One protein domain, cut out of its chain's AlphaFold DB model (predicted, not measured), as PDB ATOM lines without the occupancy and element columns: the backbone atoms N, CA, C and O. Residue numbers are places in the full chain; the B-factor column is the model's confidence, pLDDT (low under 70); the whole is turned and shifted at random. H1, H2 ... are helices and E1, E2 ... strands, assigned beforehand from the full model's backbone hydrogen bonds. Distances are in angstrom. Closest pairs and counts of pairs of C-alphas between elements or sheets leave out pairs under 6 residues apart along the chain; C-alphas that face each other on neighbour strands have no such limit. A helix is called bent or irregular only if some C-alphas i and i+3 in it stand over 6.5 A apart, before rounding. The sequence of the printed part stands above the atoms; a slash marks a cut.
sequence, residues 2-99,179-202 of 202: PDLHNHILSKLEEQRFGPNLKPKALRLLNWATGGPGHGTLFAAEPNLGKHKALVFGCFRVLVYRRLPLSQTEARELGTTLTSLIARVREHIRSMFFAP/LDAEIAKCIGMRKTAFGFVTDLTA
ATOM      1  N   PRO A   2     -43.332  54.476  -1.337       53.78
ATOM      2  CA  PRO A   2     -42.011  54.738  -1.938       53.78
ATOM      3  C   PRO A   2     -40.852  54.176  -1.096       53.78
ATOM      4  O   PRO A   2     -39.868  53.692  -1.648       53.78
ATOM      5  N   ASP A   3     -41.018  54.153   0.229       67.12
ATOM      6  CA  ASP A   3     -39.955  53.784   1.173       67.12
ATOM      7  C   ASP A   3     -39.527  52.323   1.053       67.12
ATOM      8  O   ASP A   3     -38.340  52.022   1.117       67.12
ATOM      9  N   LEU A   4     -40.467  51.408   0.791       62.88
ATOM     10  CA  LEU A   4     -40.145  49.996   0.590       62.88
ATOM     11  C   LEU A   4     -39.375  49.767  -0.720       62.88
ATOM     12  O   LEU A   4     -38.441  48.976  -0.740       62.88
ATOM     13  N   HIS A   5     -39.715  50.480  -1.798       63.28
ATOM     14  CA  HIS A   5     -38.992  50.380  -3.072       63.28
ATOM     15  C   HIS A   5     -37.548  50.844  -2.945       63.28
ATOM     16  O   HIS A   5     -36.630  50.108  -3.307       63.28
ATOM     17  N   ASN A   6     -37.360  52.034  -2.379       66.31
ATOM     18  CA  ASN A   6     -36.032  52.582  -2.138       66.31
ATOM     19  C   ASN A   6     -35.251  51.700  -1.160       66.31
ATOM     20  O   ASN A   6     -34.060  51.494  -1.353       66.31
ATOM     21  N   HIS A   7     -35.920  51.104  -0.168       68.19
ATOM     22  CA  HIS A   7     -35.292  50.153   0.743       68.19
ATOM     23  C   HIS A   7     -34.825  48.874   0.036       68.19
ATOM     24  O   HIS A   7     -33.701  48.439   0.269       68.19
ATOM     25  N   ILE A   8     -35.643  48.269  -0.832       67.50
ATOM     26  CA  ILE A   8     -35.261  47.050  -1.566       67.50
ATOM     27  C   ILE A   8     -34.091  47.341  -2.511       67.50
ATOM     28  O   ILE A   8     -33.111  46.598  -2.496       67.50
ATOM     29  N   LEU A   9     -34.166  48.431  -3.283       69.06
ATOM     30  CA  LEU A   9     -33.084  48.836  -4.184       69.06
ATOM     31  C   LEU A   9     -31.813  49.175  -3.411       69.06
ATOM     32  O   LEU A   9     -30.766  48.641  -3.742       69.06
ATOM     33  N   SER A  10     -31.902  49.953  -2.328       71.50
ATOM     34  CA  SER A  10     -30.756  50.239  -1.451       71.50
ATOM     35  C   SER A  10     -30.131  48.956  -0.917       71.50
ATOM     36  O   SER A  10     -28.918  48.822  -0.911       71.50
ATOM     37  N   LYS A  11     -30.935  47.969  -0.506       69.81
ATOM     38  CA  LYS A  11     -30.418  46.697   0.021       69.81
ATOM     39  C   LYS A  11     -29.785  45.814  -1.052       69.81
ATOM     40  O   LYS A  11     -28.896  45.035  -0.714       69.81
ATOM     41  N   LEU A  12     -30.246  45.910  -2.298       70.38
ATOM     42  CA  LEU A  12     -29.623  45.259  -3.450       70.38
ATOM     43  C   LEU A  12     -28.329  45.970  -3.856       70.38
ATOM     44  O   LEU A  12     -27.336  45.290  -4.071       70.38
ATOM     45  N   GLU A  13     -28.318  47.303  -3.890       69.69
ATOM     46  CA  GLU A  13     -27.136  48.132  -4.171       69.69
ATOM     47  C   GLU A  13     -26.051  47.943  -3.096       69.69
ATOM     48  O   GLU A  13     -24.899  47.677  -3.415       69.69
ATOM     49  N   GLU A  14     -26.419  47.928  -1.811       68.44
ATOM     50  CA  GLU A  14     -25.518  47.600  -0.691       68.44
ATOM     51  C   GLU A  14     -24.884  46.201  -0.819       68.44
ATOM     52  O   GLU A  14     -23.845  45.928  -0.221       68.44
ATOM     53  N   GLN A  15     -25.531  45.290  -1.552       63.50
ATOM     54  CA  GLN A  15     -25.093  43.904  -1.751       63.50
ATOM     55  C   GLN A  15     -24.609  43.631  -3.171       63.50
ATOM     56  O   GLN A  15     -24.245  42.497  -3.483       63.50
ATOM     57  N   ARG A  16     -24.577  44.663  -4.019       62.84
ATOM     58  CA  ARG A  16     -24.076  44.604  -5.391       62.84
ATOM     59  C   ARG A  16     -22.646  44.084  -5.428       62.84
ATOM     60  O   ARG A  16     -22.305  43.323  -6.328       62.84
ATOM     61  N   PHE A  17     -21.897  44.433  -4.383       53.56
ATOM     62  CA  PHE A  17     -20.517  44.056  -4.128       53.56
ATOM     63  C   PHE A  17     -20.355  42.758  -3.331       53.56
ATOM     64  O   PHE A  17     -19.322  42.531  -2.731       53.56
ATOM     65  N   GLY A  18     -21.369  41.901  -3.237       57.25
ATOM     66  CA  GLY A  18     -21.219  40.587  -2.612       57.25
ATOM     67  C   GLY A  18     -20.881  39.503  -3.641       57.25
ATOM     68  O   GLY A  18     -21.409  39.540  -4.758       57.25
ATOM     69  N   PRO A  19     -20.124  38.451  -3.269       53.69
ATOM     70  CA  PRO A  19     -19.987  37.263  -4.114       53.69
ATOM     71  C   PRO A  19     -21.331  36.524  -4.243       53.69
ATOM     72  O   PRO A  19     -21.543  35.765  -5.181       53.69
ATOM     73  N   ASN A  20     -22.252  36.772  -3.305       59.16
ATOM     74  CA  ASN A  20     -23.626  36.298  -3.318       59.16
ATOM     75  C   ASN A  20     -24.551  37.388  -2.764       59.16
ATOM     76  O   ASN A  20     -24.306  37.909  -1.670       59.16
ATOM     77  N   LEU A  21     -25.654  37.666  -3.454       63.62
ATOM     78  CA  LEU A  21     -26.787  38.370  -2.867       63.62
ATOM     79  C   LEU A  21     -27.295  37.587  -1.653       63.62
ATOM     80  O   LEU A  21     -27.440  36.361  -1.689       63.62
ATOM     81  N   LYS A  22     -27.596  38.288  -0.554       64.12
ATOM     82  CA  LYS A  22     -28.151  37.622   0.628       64.12
ATOM     83  C   LYS A  22     -29.520  37.031   0.266       64.12
ATOM     84  O   LYS A  22     -30.286  37.680  -0.454       64.12
ATOM     85  N   PRO A  23     -29.913  35.880   0.845       60.75
ATOM     86  CA  PRO A  23     -31.196  35.230   0.554       60.75
ATOM     87  C   PRO A  23     -32.410  36.165   0.666       60.75
ATOM     88  O   PRO A  23     -33.366  36.057  -0.093       60.75
ATOM     89  N   LYS A  24     -32.365  37.148   1.576       58.19
ATOM     90  CA  LYS A  24     -33.424  38.155   1.731       58.19
ATOM     91  C   LYS A  24     -33.571  39.067   0.503       58.19
ATOM     92  O   LYS A  24     -34.694  39.385   0.136       58.19
ATOM     93  N   ALA A  25     -32.470  39.470  -0.131       61.88
ATOM     94  CA  ALA A  25     -32.488  40.306  -1.331       61.88
ATOM     95  C   ALA A  25     -32.978  39.516  -2.558       61.88
ATOM     96  O   ALA A  25     -33.791  40.019  -3.331       61.88
ATOM     97  N   LEU A  26     -32.581  38.244  -2.669       63.28
ATOM     98  CA  LEU A  26     -33.064  37.328  -3.710       63.28
ATOM     99  C   LEU A  26     -34.563  37.049  -3.576       63.28
ATOM    100  O   LEU A  26     -35.288  37.109  -4.564       63.28
ATOM    101  N   ARG A  27     -35.059  36.835  -2.351       64.12
ATOM    102  CA  ARG A  27     -36.498  36.682  -2.079       64.12
ATOM    103  C   ARG A  27     -37.306  37.920  -2.452       64.12
ATOM    104  O   ARG A  27     -38.406  37.775  -2.970       64.12
ATOM    105  N   LEU A  28     -36.773  39.118  -2.217       63.31
ATOM    106  CA  LEU A  28     -37.420  40.372  -2.619       63.31
ATOM    107  C   LEU A  28     -37.466  40.522  -4.142       63.31
ATOM    108  O   LEU A  28     -38.472  40.980  -4.672       63.31
ATOM    109  N   LEU A  29     -36.415  40.090  -4.843       63.81
ATOM    110  CA  LEU A  29     -36.373  40.083  -6.303       63.81
ATOM    111  C   LEU A  29     -37.348  39.058  -6.891       63.81
ATOM    112  O   LEU A  29     -38.078  39.377  -7.822       63.81
ATOM    113  N   ASN A  30     -37.411  37.862  -6.304       63.88
ATOM    114  CA  ASN A  30     -38.346  36.806  -6.688       63.88
ATOM    115  C   ASN A  30     -39.806  37.236  -6.437       63.88
ATOM    116  O   ASN A  30     -40.666  37.080  -7.298       63.88
ATOM    117  N   TRP A  31     -40.072  37.891  -5.302       64.25
ATOM    118  CA  TRP A  31     -41.368  38.509  -5.007       64.25
ATOM    119  C   TRP A  31     -41.725  39.602  -6.024       64.25
ATOM    120  O   TRP A  31     -42.809  39.575  -6.595       64.25
ATOM    121  N   ALA A  32     -40.784  40.504  -6.323       62.34
ATOM    122  CA  ALA A  32     -40.974  41.580  -7.294       62.34
ATOM    123  C   ALA A  32     -41.125  41.086  -8.742       62.34
ATOM    124  O   ALA A  32     -41.532  41.844  -9.608       62.34
ATOM    125  N   THR A  33     -40.774  39.842  -9.047       59.12
ATOM    126  CA  THR A  33     -40.853  39.279 -10.407       59.12
ATOM    127  C   THR A  33     -41.947  38.223 -10.555       59.12
ATOM    128  O   THR A  33     -42.098  37.651 -11.631       59.12
ATOM    129  N   GLY A  34     -42.759  38.011  -9.512       55.38
ATOM    130  CA  GLY A  34     -43.932  37.135  -9.554       55.38
ATOM    131  C   GLY A  34     -43.690  35.683  -9.137       55.38
ATOM    132  O   GLY A  34     -44.621  34.885  -9.187       55.38
ATOM    133  N   GLY A  35     -42.501  35.313  -8.662       50.59
ATOM    134  CA  GLY A  35     -42.256  33.971  -8.135       50.59
ATOM    135  C   GLY A  35     -42.343  32.834  -9.172       50.59
ATOM    136  O   GLY A  35     -42.941  32.969 -10.242       50.59
ATOM    137  N   PRO A  36     -41.811  31.644  -8.854       41.59
ATOM    138  CA  PRO A  36     -42.111  30.421  -9.590       41.59
ATOM    139  C   PRO A  36     -43.532  29.969  -9.216       41.59
ATOM    140  O   PRO A  36     -43.721  29.093  -8.379       41.59
ATOM    141  N   GLY A  37     -44.549  30.640  -9.761       43.94
ATOM    142  CA  GLY A  37     -45.948  30.354  -9.434       43.94
ATOM    143  C   GLY A  37     -46.976  31.303 -10.047       43.94
ATOM    144  O   GLY A  37     -48.086  30.860 -10.334       43.94
ATOM    145  N   HIS A  38     -46.632  32.568 -10.334       43.41
ATOM    146  CA  HIS A  38     -47.494  33.408 -11.172       43.41
ATOM    147  C   HIS A  38     -47.142  33.209 -12.643       43.41
ATOM    148  O   HIS A  38     -46.154  33.735 -13.150       43.41
ATOM    149  N   GLY A  39     -48.001  32.477 -13.351       41.38
ATOM    150  CA  GLY A  39     -47.935  32.231 -14.795       41.38
ATOM    151  C   GLY A  39     -48.130  33.462 -15.687       41.38
ATOM    152  O   GLY A  39     -48.548  33.324 -16.828       41.38
ATOM    153  N   THR A  40     -47.827  34.666 -15.212       44.09
ATOM    154  CA  THR A  40     -47.927  35.893 -15.996       44.09
ATOM    155  C   THR A  40     -46.909  36.895 -15.475       44.09
ATOM    156  O   THR A  40     -47.188  37.631 -14.529       44.09
ATOM    157  N   LEU A  41     -45.738  36.954 -16.110       49.03
ATOM    158  CA  LEU A  41     -44.644  37.862 -15.744       49.03
ATOM    159  C   LEU A  41     -45.059  39.350 -15.686       49.03
ATOM    160  O   LEU A  41     -44.315  40.138 -15.114       49.03
ATOM    161  N   PHE A  42     -46.230  39.750 -16.215       51.59
ATOM    162  CA  PHE A  42     -46.691  41.149 -16.231       51.59
ATOM    163  C   PHE A  42     -48.226  41.359 -16.244       51.59
ATOM    164  O   PHE A  42     -48.684  42.395 -16.737       51.59
ATOM    165  N   ALA A  43     -49.052  40.426 -15.746       39.66
ATOM    166  CA  ALA A  43     -50.509  40.623 -15.794       39.66
ATOM    167  C   ALA A  43     -50.999  41.681 -14.787       39.66
ATOM    168  O   ALA A  43     -51.044  41.454 -13.585       39.66
ATOM    169  N   ALA A  44     -51.353  42.841 -15.345       44.88
ATOM    170  CA  ALA A  44     -52.460  43.720 -14.972       44.88
ATOM    171  C   ALA A  44     -52.808  43.856 -13.473       44.88
ATOM    172  O   ALA A  44     -53.839  43.371 -13.022       44.88
ATOM    173  N   GLU A  45     -52.039  44.662 -12.738       45.16
ATOM    174  CA  GLU A  45     -52.536  45.318 -11.523       45.16
ATOM    175  C   GLU A  45     -52.247  46.829 -11.532       45.16
ATOM    176  O   GLU A  45     -51.189  47.251 -11.998       45.16
ATOM    177  N   PRO A  46     -53.138  47.678 -10.987       42.69
ATOM    178  CA  PRO A  46     -53.062  49.144 -11.073       42.69
ATOM    179  C   PRO A  46     -51.870  49.795 -10.338       42.69
ATOM    180  O   PRO A  46     -51.624  50.987 -10.508       42.69
ATOM    181  N   ASN A  47     -51.062  49.031  -9.590       45.69
ATOM    182  CA  ASN A  47     -49.775  49.475  -9.019       45.69
ATOM    183  C   ASN A  47     -48.555  49.176  -9.925       45.69
ATOM    184  O   ASN A  47     -47.399  49.306  -9.501       45.69
ATOM    185  N   LEU A  48     -48.813  48.820 -11.190       50.47
ATOM    186  CA  LEU A  48     -47.858  48.326 -12.184       50.47
ATOM    187  C   LEU A  48     -46.592  49.175 -12.335       50.47
ATOM    188  O   LEU A  48     -45.507  48.622 -12.453       50.47
ATOM    189  N   GLY A  49     -46.706  50.507 -12.337       52.47
ATOM    190  CA  GLY A  49     -45.577  51.397 -12.638       52.47
ATOM    191  C   GLY A  49     -44.447  51.328 -11.607       52.47
ATOM    192  O   GLY A  49     -43.272  51.341 -11.969       52.47
ATOM    193  N   LYS A  50     -44.789  51.188 -10.320       56.34
ATOM    194  CA  LYS A  50     -43.794  51.133  -9.237       56.34
ATOM    195  C   LYS A  50     -43.152  49.748  -9.135       56.34
ATOM    196  O   LYS A  50     -41.938  49.655  -9.003       56.34
ATOM    197  N   HIS A  51     -43.952  48.694  -9.303       66.56
ATOM    198  CA  HIS A  51     -43.461  47.318  -9.389       66.56
ATOM    199  C   HIS A  51     -42.522  47.133 -10.591       66.56
ATOM    200  O   HIS A  51     -41.451  46.546 -10.483       66.56
ATOM    201  N   LYS A  52     -42.866  47.743 -11.729       69.38
ATOM    202  CA  LYS A  52     -42.031  47.781 -12.933       69.38
ATOM    203  C   LYS A  52     -40.701  48.500 -12.717       69.38
ATOM    204  O   LYS A  52     -39.670  47.994 -13.146       69.38
ATOM    205  N   ALA A  53     -40.703  49.646 -12.037       73.19
ATOM    206  CA  ALA A  53     -39.467  50.353 -11.703       73.19
ATOM    207  C   ALA A  53     -38.550  49.517 -10.792       73.19
ATOM    208  O   ALA A  53     -37.338  49.501 -10.998       73.19
ATOM    209  N   LEU A  54     -39.123  48.773  -9.836       72.50
ATOM    210  CA  LEU A  54     -38.370  47.848  -8.989       72.50
ATOM    211  C   LEU A  54     -37.760  46.702  -9.786       72.50
ATOM    212  O   LEU A  54     -36.564  46.462  -9.672       72.50
ATOM    213  N   VAL A  55     -38.564  46.021 -10.607       77.00
ATOM    214  CA  VAL A  55     -38.091  44.939 -11.483       77.00
ATOM    215  C   VAL A  55     -36.959  45.439 -12.366       77.00
ATOM    216  O   VAL A  55     -35.903  44.817 -12.422       77.00
ATOM    217  N   PHE A  56     -37.139  46.592 -13.004       83.12
ATOM    218  CA  PHE A  56     -36.101  47.185 -13.829       83.12
ATOM    219  C   PHE A  56     -34.821  47.468 -13.031       83.12
ATOM    220  O   PHE A  56     -33.743  47.079 -13.468       83.12
ATOM    221  N   GLY A  57     -34.926  48.082 -11.846       80.56
ATOM    222  CA  GLY A  57     -33.771  48.350 -10.984       80.56
ATOM    223  C   GLY A  57     -33.039  47.074 -10.560       80.56
ATOM    224  O   GLY A  57     -31.818  47.002 -10.654       80.56
ATOM    225  N   CYS A  58     -33.784  46.031 -10.200       81.56
ATOM    226  CA  CYS A  58     -33.271  44.694  -9.916       81.56
ATOM    227  C   CYS A  58     -32.480  44.107 -11.100       81.56
ATOM    228  O   CYS A  58     -31.349  43.647 -10.928       81.56
ATOM    229  N   PHE A  59     -33.048  44.156 -12.310       86.44
ATOM    230  CA  PHE A  59     -32.363  43.718 -13.528       86.44
ATOM    231  C   PHE A  59     -31.114  44.550 -13.795       86.44
ATOM    232  O   PHE A  59     -30.069  43.979 -14.079       86.44
ATOM    233  N   ARG A  60     -31.199  45.874 -13.653       87.75
ATOM    234  CA  ARG A  60     -30.081  46.794 -13.864       87.75
ATOM    235  C   ARG A  60     -28.889  46.444 -12.972       87.75
ATOM    236  O   ARG A  60     -27.775  46.321 -13.473       87.75
ATOM    237  N   VAL A  61     -29.132  46.214 -11.679       85.56
ATOM    238  CA  VAL A  61     -28.090  45.799 -10.725       85.56
ATOM    239  C   VAL A  61     -27.437  44.494 -11.173       85.56
ATOM    240  O   VAL A  61     -26.215  44.430 -11.257       85.56
ATOM    241  N   LEU A  62     -28.233  43.470 -11.498       87.31
ATOM    242  CA  LEU A  62     -27.731  42.131 -11.818       87.31
ATOM    243  C   LEU A  62     -27.031  42.036 -13.179       87.31
ATOM    244  O   LEU A  62     -26.004  41.373 -13.300       87.31
ATOM    245  N   VAL A  63     -27.575  42.699 -14.196       91.38
ATOM    246  CA  VAL A  63     -27.052  42.699 -15.569       91.38
ATOM    247  C   VAL A  63     -25.692  43.385 -15.640       91.38
ATOM    248  O   VAL A  63     -24.812  42.923 -16.364       91.38
ATOM    249  N   TYR A  64     -25.496  44.450 -14.862       91.38
ATOM    250  CA  TYR A  64     -24.235  45.185 -14.835       91.38
ATOM    251  C   TYR A  64     -23.159  44.549 -13.953       91.38
ATOM    252  O   TYR A  64     -22.035  45.045 -13.943       91.38
ATOM    253  N   ARG A  65     -23.439  43.445 -13.246       87.19
ATOM    254  CA  ARG A  65     -22.403  42.740 -12.477       87.19
ATOM    255  C   ARG A  65     -21.309  42.204 -13.394       87.19
ATOM    256  O   ARG A  65     -21.569  41.616 -14.455       87.19
ATOM    257  N   ARG A  66     -20.065  42.336 -12.935       84.75
ATOM    258  CA  ARG A  66     -18.907  41.728 -13.589       84.75
ATOM    259  C   ARG A  66     -18.972  40.203 -13.526       84.75
ATOM    260  O   ARG A  66     -18.823  39.550 -14.558       84.75
ATOM    261  N   LEU A  67     -19.281  39.632 -12.365       83.69
ATOM    262  CA  LEU A  67     -19.421  38.185 -12.185       83.69
ATOM    263  C   LEU A  67     -20.793  37.656 -12.635       83.69
ATOM    264  O   LEU A  67     -21.772  38.408 -12.639       83.69
ATOM    265  N   PRO A  68     -20.871  36.392 -13.090       84.56
ATOM    266  CA  PRO A  68     -22.149  35.739 -13.343       84.56
ATOM    267  C   PRO A  68     -22.889  35.481 -12.025       84.56
ATOM    268  O   PRO A  68     -22.298  35.539 -10.947       84.56
ATOM    269  N   LEU A  69     -24.182  35.159 -12.124       84.62
ATOM    270  CA  LEU A  69     -24.944  34.682 -10.971       84.62
ATOM    271  C   LEU A  69     -24.294  33.415 -10.407       84.62
ATOM    272  O   LEU A  69     -23.965  32.492 -11.157       84.62
ATOM    273  N   SER A  70     -24.138  33.355  -9.089       84.50
ATOM    274  CA  SER A  70     -23.667  32.147  -8.419       84.50
ATOM    275  C   SER A  70     -24.715  31.031  -8.490       84.50
ATOM    276  O   SER A  70     -25.898  31.272  -8.739       84.50
ATOM    277  N   GLN A  71     -24.314  29.787  -8.215       83.75
ATOM    278  CA  GLN A  71     -25.266  28.670  -8.158       83.75
ATOM    279  C   GLN A  71     -26.358  28.880  -7.097       83.75
ATOM    280  O   GLN A  71     -27.506  28.488  -7.305       83.75
ATOM    281  N   THR A  72     -26.013  29.503  -5.967       83.12
ATOM    282  CA  THR A  72     -26.968  29.816  -4.897       83.12
ATOM    283  C   THR A  72     -27.971  30.865  -5.363       83.12
ATOM    284  O   THR A  72     -29.172  30.685  -5.185       83.12
ATOM    285  N   GLU A  73     -27.495  31.927  -6.018       81.94
ATOM    286  CA  GLU A  73     -28.359  32.967  -6.583       81.94
ATOM    287  C   GLU A  73     -29.290  32.390  -7.650       81.94
ATOM    288  O   GLU A  73     -30.498  32.606  -7.598       81.94
ATOM    289  N   ALA A  74     -28.749  31.588  -8.567       84.81
ATOM    290  CA  ALA A  74     -29.520  30.925  -9.611       84.81
ATOM    291  C   ALA A  74     -30.624  30.019  -9.039       84.81
ATOM    292  O   ALA A  74     -31.749  29.995  -9.543       84.81
ATOM    293  N   ARG A  75     -30.323  29.291  -7.956       81.50
ATOM    294  CA  ARG A  75     -31.292  28.416  -7.285       81.50
ATOM    295  C   ARG A  75     -32.437  29.207  -6.654       81.50
ATOM    296  O   ARG A  75     -33.588  28.819  -6.815       81.50
ATOM    297  N   GLU A  76     -32.133  30.301  -5.963       80.06
ATOM    298  CA  GLU A  76     -33.135  31.142  -5.292       80.06
ATOM    299  C   GLU A  76     -34.014  31.926  -6.283       80.06
ATOM    300  O   GLU A  76     -35.193  32.163  -6.015       80.06
ATOM    301  N   LEU A  77     -33.456  32.319  -7.434       77.88
ATOM    302  CA  LEU A  77     -34.188  33.007  -8.505       77.88
ATOM    303  C   LEU A  77     -35.028  32.057  -9.362       77.88
ATOM    304  O   LEU A  77     -36.003  32.477  -9.982       77.88
ATOM    305  N   GLY A  78     -34.655  30.780  -9.423       82.56
ATOM    306  CA  GLY A  78     -35.267  29.819 -10.328       82.56
ATOM    307  C   GLY A  78     -34.772  29.957 -11.771       82.56
ATOM    308  O   GLY A  78     -34.122  30.929 -12.172       82.56
ATOM    309  N   THR A  79     -35.068  28.939 -12.576       81.44
ATOM    310  CA  THR A  79     -34.483  28.749 -13.914       81.44
ATOM    311  C   THR A  79     -34.875  29.845 -14.901       81.44
ATOM    312  O   THR A  79     -34.017  30.335 -15.637       81.44
ATOM    313  N   THR A  80     -36.139  30.273 -14.893       81.19
ATOM    314  CA  THR A  80     -36.664  31.290 -15.815       81.19
ATOM    315  C   THR A  80     -35.964  32.638 -15.641       81.19
ATOM    316  O   THR A  80     -35.423  33.180 -16.604       81.19
ATOM    317  N   LEU A  81     -35.919  33.164 -14.412       81.88
ATOM    318  CA  LEU A  81     -35.288  34.457 -14.129       81.88
ATOM    319  C   LEU A  81     -33.775  34.401 -14.309       81.88
ATOM    320  O   LEU A  81     -33.213  35.299 -14.931       81.88
ATOM    321  N   THR A  82     -33.131  33.327 -13.847       86.19
ATOM    322  CA  THR A  82     -31.694  33.111 -14.070       86.19
ATOM    323  C   THR A  82     -31.351  33.162 -15.557       86.19
ATOM    324  O   THR A  82     -30.433  33.878 -15.955       86.19
ATOM    325  N   SER A  83     -32.121  32.457 -16.393       86.81
ATOM    326  CA  SER A  83     -31.898  32.426 -17.844       86.81
ATOM    327  C   SER A  83     -32.131  33.793 -18.484       86.81
ATOM    328  O   SER A  83     -31.361  34.212 -19.348       86.81
ATOM    329  N   LEU A  84     -33.166  34.519 -18.046       87.19
ATOM    330  CA  LEU A  84     -33.457  35.862 -18.543       87.19
ATOM    331  C   LEU A  84     -32.342  36.851 -18.176       87.19
ATOM    332  O   LEU A  84     -31.871  37.571 -19.053       87.19
ATOM    333  N   ILE A  85     -31.884  36.857 -16.921       89.56
ATOM    334  CA  ILE A  85     -30.782  37.712 -16.457       89.56
ATOM    335  C   ILE A  85     -29.501  37.395 -17.228       89.56
ATOM    336  O   ILE A  85     -28.865  38.316 -17.736       89.56
ATOM    337  N   ALA A  86     -29.148  36.113 -17.371       90.56
ATOM    338  CA  ALA A  86     -27.970  35.695 -18.126       90.56
ATOM    339  C   ALA A  86     -28.038  36.172 -19.584       90.56
ATOM    340  O   ALA A  86     -27.096  36.785 -20.081       90.56
ATOM    341  N   ARG A  87     -29.184  35.984 -20.251       93.44
ATOM    342  CA  ARG A  87     -29.392  36.437 -21.633       93.44
ATOM    343  C   ARG A  87     -29.264  37.953 -21.775       93.44
ATOM    344  O   ARG A  87     -28.606  38.416 -22.701       93.44
ATOM    345  N   VAL A  88     -29.890  38.728 -20.885       93.81
ATOM    346  CA  VAL A  88     -29.831  40.201 -20.927       93.81
ATOM    347  C   VAL A  88     -28.400  40.679 -20.668       93.81
ATOM    348  O   VAL A  88     -27.912  41.566 -21.361       93.81
ATOM    349  N   ARG A  89     -27.700  40.057 -19.715       93.75
ATOM    350  CA  ARG A  89     -26.295  40.341 -19.403       93.75
ATOM    351  C   ARG A  89     -25.375  40.120 -20.594       93.75
ATOM    352  O   ARG A  89     -24.623  41.028 -20.941       93.75
ATOM    353  N   GLU A  90     -25.459  38.962 -21.242       93.69
ATOM    354  CA  GLU A  90     -24.647  38.692 -22.433       93.69
ATOM    355  C   GLU A  90     -25.024  39.601 -23.602       93.69
ATOM    356  O   GLU A  90     -24.145  40.063 -24.326       93.69
ATOM    357  N   HIS A  91     -26.307  39.946 -23.748       94.81
ATOM    358  CA  HIS A  91     -26.726  40.921 -24.746       94.81
ATOM    359  C   HIS A  91     -26.059  42.285 -24.525       94.81
ATOM    360  O   HIS A  91     -25.420  42.795 -25.443       94.81
ATOM    361  N   ILE A  92     -26.127  42.845 -23.311       95.38
ATOM    362  CA  ILE A  92     -25.491  44.131 -22.991       95.38
ATOM    363  C   ILE A  92     -23.983  44.082 -23.235       95.38
ATOM    364  O   ILE A  92     -23.441  44.986 -23.863       95.38
ATOM    365  N   ARG A  93     -23.308  43.012 -22.811       94.31
ATOM    366  CA  ARG A  93     -21.865  42.830 -23.046       94.31
ATOM    367  C   ARG A  93     -21.521  42.757 -24.521       94.31
ATOM    368  O   ARG A  93     -20.549  43.371 -24.948       94.31
ATOM    369  N   SER A  94     -22.348  42.072 -25.309       94.69
ATOM    370  CA  SER A  94     -22.117  41.936 -26.745       94.69
ATOM    371  C   SER A  94     -22.101  43.282 -27.475       94.69
ATOM    372  O   SER A  94     -21.389  43.440 -28.463       94.69
ATOM    373  N   MET A  95     -22.822  44.284 -26.957       95.44
ATOM    374  CA  MET A  95     -22.853  45.624 -27.545       95.44
ATOM    375  C   MET A  95     -21.495  46.331 -27.497       95.44
ATOM    376  O   MET A  95     -21.215  47.161 -28.358       95.44
ATOM    377  N   PHE A  96     -20.646  46.002 -26.524       95.06
ATOM    378  CA  PHE A  96     -19.316  46.599 -26.387       95.06
ATOM    379  C   PHE A  96     -18.318  46.076 -27.433       95.06
ATOM    380  O   PHE A  96     -17.293  46.713 -27.655       95.06
ATOM    381  N   PHE A  97     -18.639  44.988 -28.149       91.56
ATOM    382  CA  PHE A  97     -17.862  44.534 -29.313       91.56
ATOM    383  C   PHE A  97     -18.162  45.322 -30.598       91.56
ATOM    384  O   PHE A  97     -17.493  45.112 -31.606       91.56
ATOM    385  N   ALA A  98     -19.144  46.229 -30.571       92.31
ATOM    386  CA  ALA A  98     -19.458  47.156 -31.659       92.31
ATOM    387  C   ALA A  98     -19.394  48.610 -31.142       92.31
ATOM    388  O   ALA A  98     -20.434  49.273 -31.013       92.31
ATOM    389  N   PRO A  99     -18.191  49.105 -30.780       90.44
ATOM    390  CA  PRO A  99     -18.005  50.376 -30.079       90.44
ATOM    391  C   PRO A  99     -18.635  51.569 -30.811       90.44
ATOM    392  O   PRO A  99     -19.170  52.477 -30.172       90.44
ATOM    393  N   LEU A 179     -28.047  51.801 -22.647       95.38
ATOM    394  CA  LEU A 179     -28.030  50.459 -22.049       95.38
ATOM    395  C   LEU A 179     -29.314  50.159 -21.265       95.38
ATOM    396  O   LEU A 179     -29.912  49.102 -21.451       95.38
ATOM    397  N   ASP A 180     -29.810  51.120 -20.487       93.50
ATOM    398  CA  ASP A 180     -31.047  50.984 -19.715       93.50
ATOM    399  C   ASP A 180     -32.264  50.750 -20.632       93.50
ATOM    400  O   ASP A 180     -33.171  49.985 -20.296       93.50
ATOM    401  N   ALA A 181     -32.276  51.359 -21.822       91.31
ATOM    402  CA  ALA A 181     -33.325  51.132 -22.813       91.31
ATOM    403  C   ALA A 181     -33.273  49.712 -23.403       91.31
ATOM    404  O   ALA A 181     -34.322  49.097 -23.598       91.31
ATOM    405  N   GLU A 182     -32.077  49.168 -23.651       93.94
ATOM    406  CA  GLU A 182     -31.931  47.792 -24.141       93.94
ATOM    407  C   GLU A 182     -32.253  46.750 -23.069       93.94
ATOM    408  O   GLU A 182     -32.907  45.750 -23.375       93.94
ATOM    409  N   ILE A 183     -31.890  46.998 -21.804       91.75
ATOM    410  CA  ILE A 183     -32.318  46.150 -20.681       91.75
ATOM    411  C   ILE A 183     -33.838  46.084 -20.649       91.75
ATOM    412  O   ILE A 183     -34.401  44.990 -20.658       91.75
ATOM    413  N   ALA A 184     -34.497  47.247 -20.659       88.12
ATOM    414  CA  ALA A 184     -35.949  47.332 -20.622       88.12
ATOM    415  C   ALA A 184     -36.576  46.548 -21.780       88.12
ATOM    416  O   ALA A 184     -37.422  45.685 -21.551       88.12
ATOM    417  N   LYS A 185     -36.090  46.760 -23.007       88.25
ATOM    418  CA  LYS A 185     -36.552  46.032 -24.192       88.25
ATOM    419  C   LYS A 185     -36.421  44.515 -24.024       88.25
ATOM    420  O   LYS A 185     -37.370  43.788 -24.309       88.25
ATOM    421  N   CYS A 186     -35.283  44.028 -23.528       86.62
ATOM    422  CA  CYS A 186     -35.025  42.594 -23.365       86.62
ATOM    423  C   CYS A 186     -35.928  41.910 -22.328       86.62
ATOM    424  O   CYS A 186     -36.150  40.699 -22.419       86.62
ATOM    425  N   ILE A 187     -36.438  42.667 -21.353       83.81
ATOM    426  CA  ILE A 187     -37.368  42.175 -20.326       83.81
ATOM    427  C   ILE A 187     -38.833  42.515 -20.638       83.81
ATOM    428  O   ILE A 187     -39.697  42.352 -19.781       83.81
ATOM    429  N   GLY A 188     -39.130  42.966 -21.864       79.56
ATOM    430  CA  GLY A 188     -40.494  43.258 -22.314       79.56
ATOM    431  C   GLY A 188     -41.053  44.586 -21.798       79.56
ATOM    432  O   GLY A 188     -42.268  44.750 -21.715       79.56
ATOM    433  N   MET A 189     -40.184  45.535 -21.441       75.94
ATOM    434  CA  MET A 189     -40.530  46.862 -20.937       75.94
ATOM    435  C   MET A 189     -40.163  47.966 -21.948       75.94
ATOM    436  O   MET A 189     -39.047  48.038 -22.451       75.94
ATOM    437  N   ARG A 190     -41.079  48.897 -22.214       60.00
ATOM    438  CA  ARG A 190     -40.862  50.144 -22.957       60.00
ATOM    439  C   ARG A 190     -40.727  51.316 -21.996       60.00
ATOM    440  O   ARG A 190     -41.620  51.545 -21.188       60.00
ATOM    441  N   LYS A 191     -39.650  52.090 -22.117       53.97
ATOM    442  CA  LYS A 191     -39.493  53.378 -21.425       53.97
ATOM    443  C   LYS A 191     -40.394  54.418 -22.109       53.97
ATOM    444  O   LYS A 191     -40.242  54.674 -23.299       53.97
ATOM    445  N   THR A 192     -41.343  54.991 -21.380       53.84
ATOM    446  CA  THR A 192     -42.167  56.142 -21.775       53.84
ATOM    447  C   THR A 192     -41.779  57.358 -20.930       53.84
ATOM    448  O   THR A 192     -41.099  57.224 -19.912       53.84
ATOM    449  N   ALA A 193     -42.239  58.550 -21.319       42.28
ATOM    450  CA  ALA A 193     -42.014  59.793 -20.569       42.28
ATOM    451  C   ALA A 193     -42.520  59.746 -19.105       42.28
ATOM    452  O   ALA A 193     -42.155  60.602 -18.308       42.28
ATOM    453  N   PHE A 194     -43.317  58.730 -18.742       45.00
ATOM    454  CA  PHE A 194     -43.905  58.529 -17.415       45.00
ATOM    455  C   PHE A 194     -43.421  57.247 -16.698       45.00
ATOM    456  O   PHE A 194     -43.966  56.898 -15.651       45.00
ATOM    457  N   GLY A 195     -42.423  56.523 -17.229       54.31
ATOM    458  CA  GLY A 195     -41.885  55.285 -16.633       54.31
ATOM    459  C   GLY A 195     -41.873  54.089 -17.592       54.31
ATOM    460  O   GLY A 195     -41.846  54.268 -18.800       54.31
ATOM    461  N   PHE A 196     -41.867  52.850 -17.086       48.41
ATOM    462  CA  PHE A 196     -41.842  51.644 -17.932       48.41
ATOM    463  C   PHE A 196     -43.248  51.049 -18.169       48.41
ATOM    464  O   PHE A 196     -44.032  50.890 -17.234       48.41
ATOM    465  N   VAL A 197     -43.561  50.657 -19.407       45.78
ATOM    466  CA  VAL A 197     -44.814  50.003 -19.858       45.78
ATOM    467  C   VAL A 197     -44.474  48.639 -20.474       45.78
ATOM    468  O   VAL A 197     -43.335  48.437 -20.842       45.78
ATOM    469  N   THR A 198     -45.384  47.670 -20.553       44.59
ATOM    470  CA  THR A 198     -45.114  46.350 -21.172       44.59
ATOM    471  C   THR A 198     -45.851  46.236 -22.496       44.59
ATOM    472  O   THR A 198     -47.002  46.665 -22.561       44.59
ATOM    473  N   ASP A 199     -45.226  45.643 -23.514       42.59
ATOM    474  CA  ASP A 199     -45.941  45.224 -24.723       42.59
ATOM    475  C   ASP A 199     -46.623  43.887 -24.451       42.59
ATOM    476  O   ASP A 199     -45.971  42.851 -24.338       42.59
ATOM    477  N   LEU A 200     -47.947  43.909 -24.349       38.62
ATOM    478  CA  LEU A 200     -48.770  42.720 -24.540       38.62
ATOM    479  C   LEU A 200     -49.225  42.716 -25.998       38.62
ATOM    480  O   LEU A 200     -50.339  43.126 -26.302       38.62
ATOM    481  N   THR A 201     -48.337  42.301 -26.900       33.19
ATOM    482  CA  THR A 201     -48.709  41.920 -28.269       33.19
ATOM    483  C   THR A 201     -47.847  40.752 -28.728       33.19
ATOM    484  O   THR A 201     -46.797  40.953 -29.342       33.19
ATOM    485  N   ALA A 202     -48.289  39.548 -28.377       30.23
ATOM    486  CA  ALA A 202     -48.366  38.371 -29.243       30.23
ATOM    487  C   ALA A 202     -49.259  37.340 -28.545       30.23
ATOM    488  O   ALA A 202     -48.927  36.980 -27.392       30.23
TER     489      ALA A 202
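Overview. This is residues 2 to 99 and 179 to 202 of the 202 residues of an uncharacterized protein of Ceratobasidium theobromae (UniProt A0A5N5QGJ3). One helix, H3, forms the core, with the other four helices packed round it, mostly crossed, while a small two-stranded hairpin, E1 and E2, sits beside the first part of H3 and beside H5. H1 runs side by side with H3, and the sharply kinked H4 packs on H2 with its first part and on H3 and H5 with its later part. The printed part has 122 residues, with five named helices and then two named strands, in the order H1 H2 H3 H4 H5 E1 E2; the antiparallel sheet has the order E1 - E2, and the class is mostly helix. The whole is compact, with a radius of gyration of the C-alphas of 14.0 A and spans of 37 by 36 by 27 A.

Arrangement. Begin at the hairpin of E1, residues 189 to 192, and E2, residues 195 to 198, antiparallel at 139 degrees, where N 190 and O 197 are 2.7 A apart and N 197 and O 190 are 2.8 A apart, both within hydrogen-bond range. From E2 look to H3, residues 48 to 63: the closest C-alphas are those of Lys 52 and Phe 196, 6.3 A apart. H3 is the hub, touching four helices. H5, residues 179 to 186, touches residues 56 to 60 of H3 alone, closest at the C-alphas of Phe 56 and Ala 184, 6.8 A. H1, residues 2 to 13, touches H3 at a shallow tilt of 9 degrees, the same way, closest at the C-alphas of His 5 and Leu 54, 6.5 A. H2, residues 23 to 32, makes a helical hairpin with H3, at a steep tilt of 44 degrees, closest at the C-alphas of Ala 32 and Val 55, 6.1 A. H4, residues 71 to 95, touches H3 with residues 85 to 92 alone, closest at the C-alphas of Val 63 and Arg 89, 4.6 A. H1 and H4 are apart. Every O i to N i+4 pair is within hydrogen-bond range in H1, H2, H3 and H5, against 18 of 21 in H4.

Along the chain. Find C-alpha 2 at (-42.011, 54.738, -1.938), where H1 begins; it is 16.4 A long, and H2 14.1 A. H3 runs 21.8 A from C-alpha 48 at (-47.858, 48.326, -12.184). H4 spans 25.9 A and is irregular, with C-alphas 76 and 79 9.0 A apart and a kink of 121 degrees near residue 79. H5 spans 10.6 A, E1 9.5 A and E2 10.5 A, ending at C-alpha 198, (-45.114, 46.350, -21.172).

Size, cuts and confidence. The C-alphas farthest apart are those of Gly 37 and Pro 99, 40.1 A. Residues 100 to 178 are not printed, and C-alphas 99 and 179 are 12.8 A apart across this cut. The link from H2 to H3, residues 33 to 47, is long. Mean pLDDT of the printed part is 70.4; residues 2 to 9, 11, 13 to 52 and 190 to 202 are under 70.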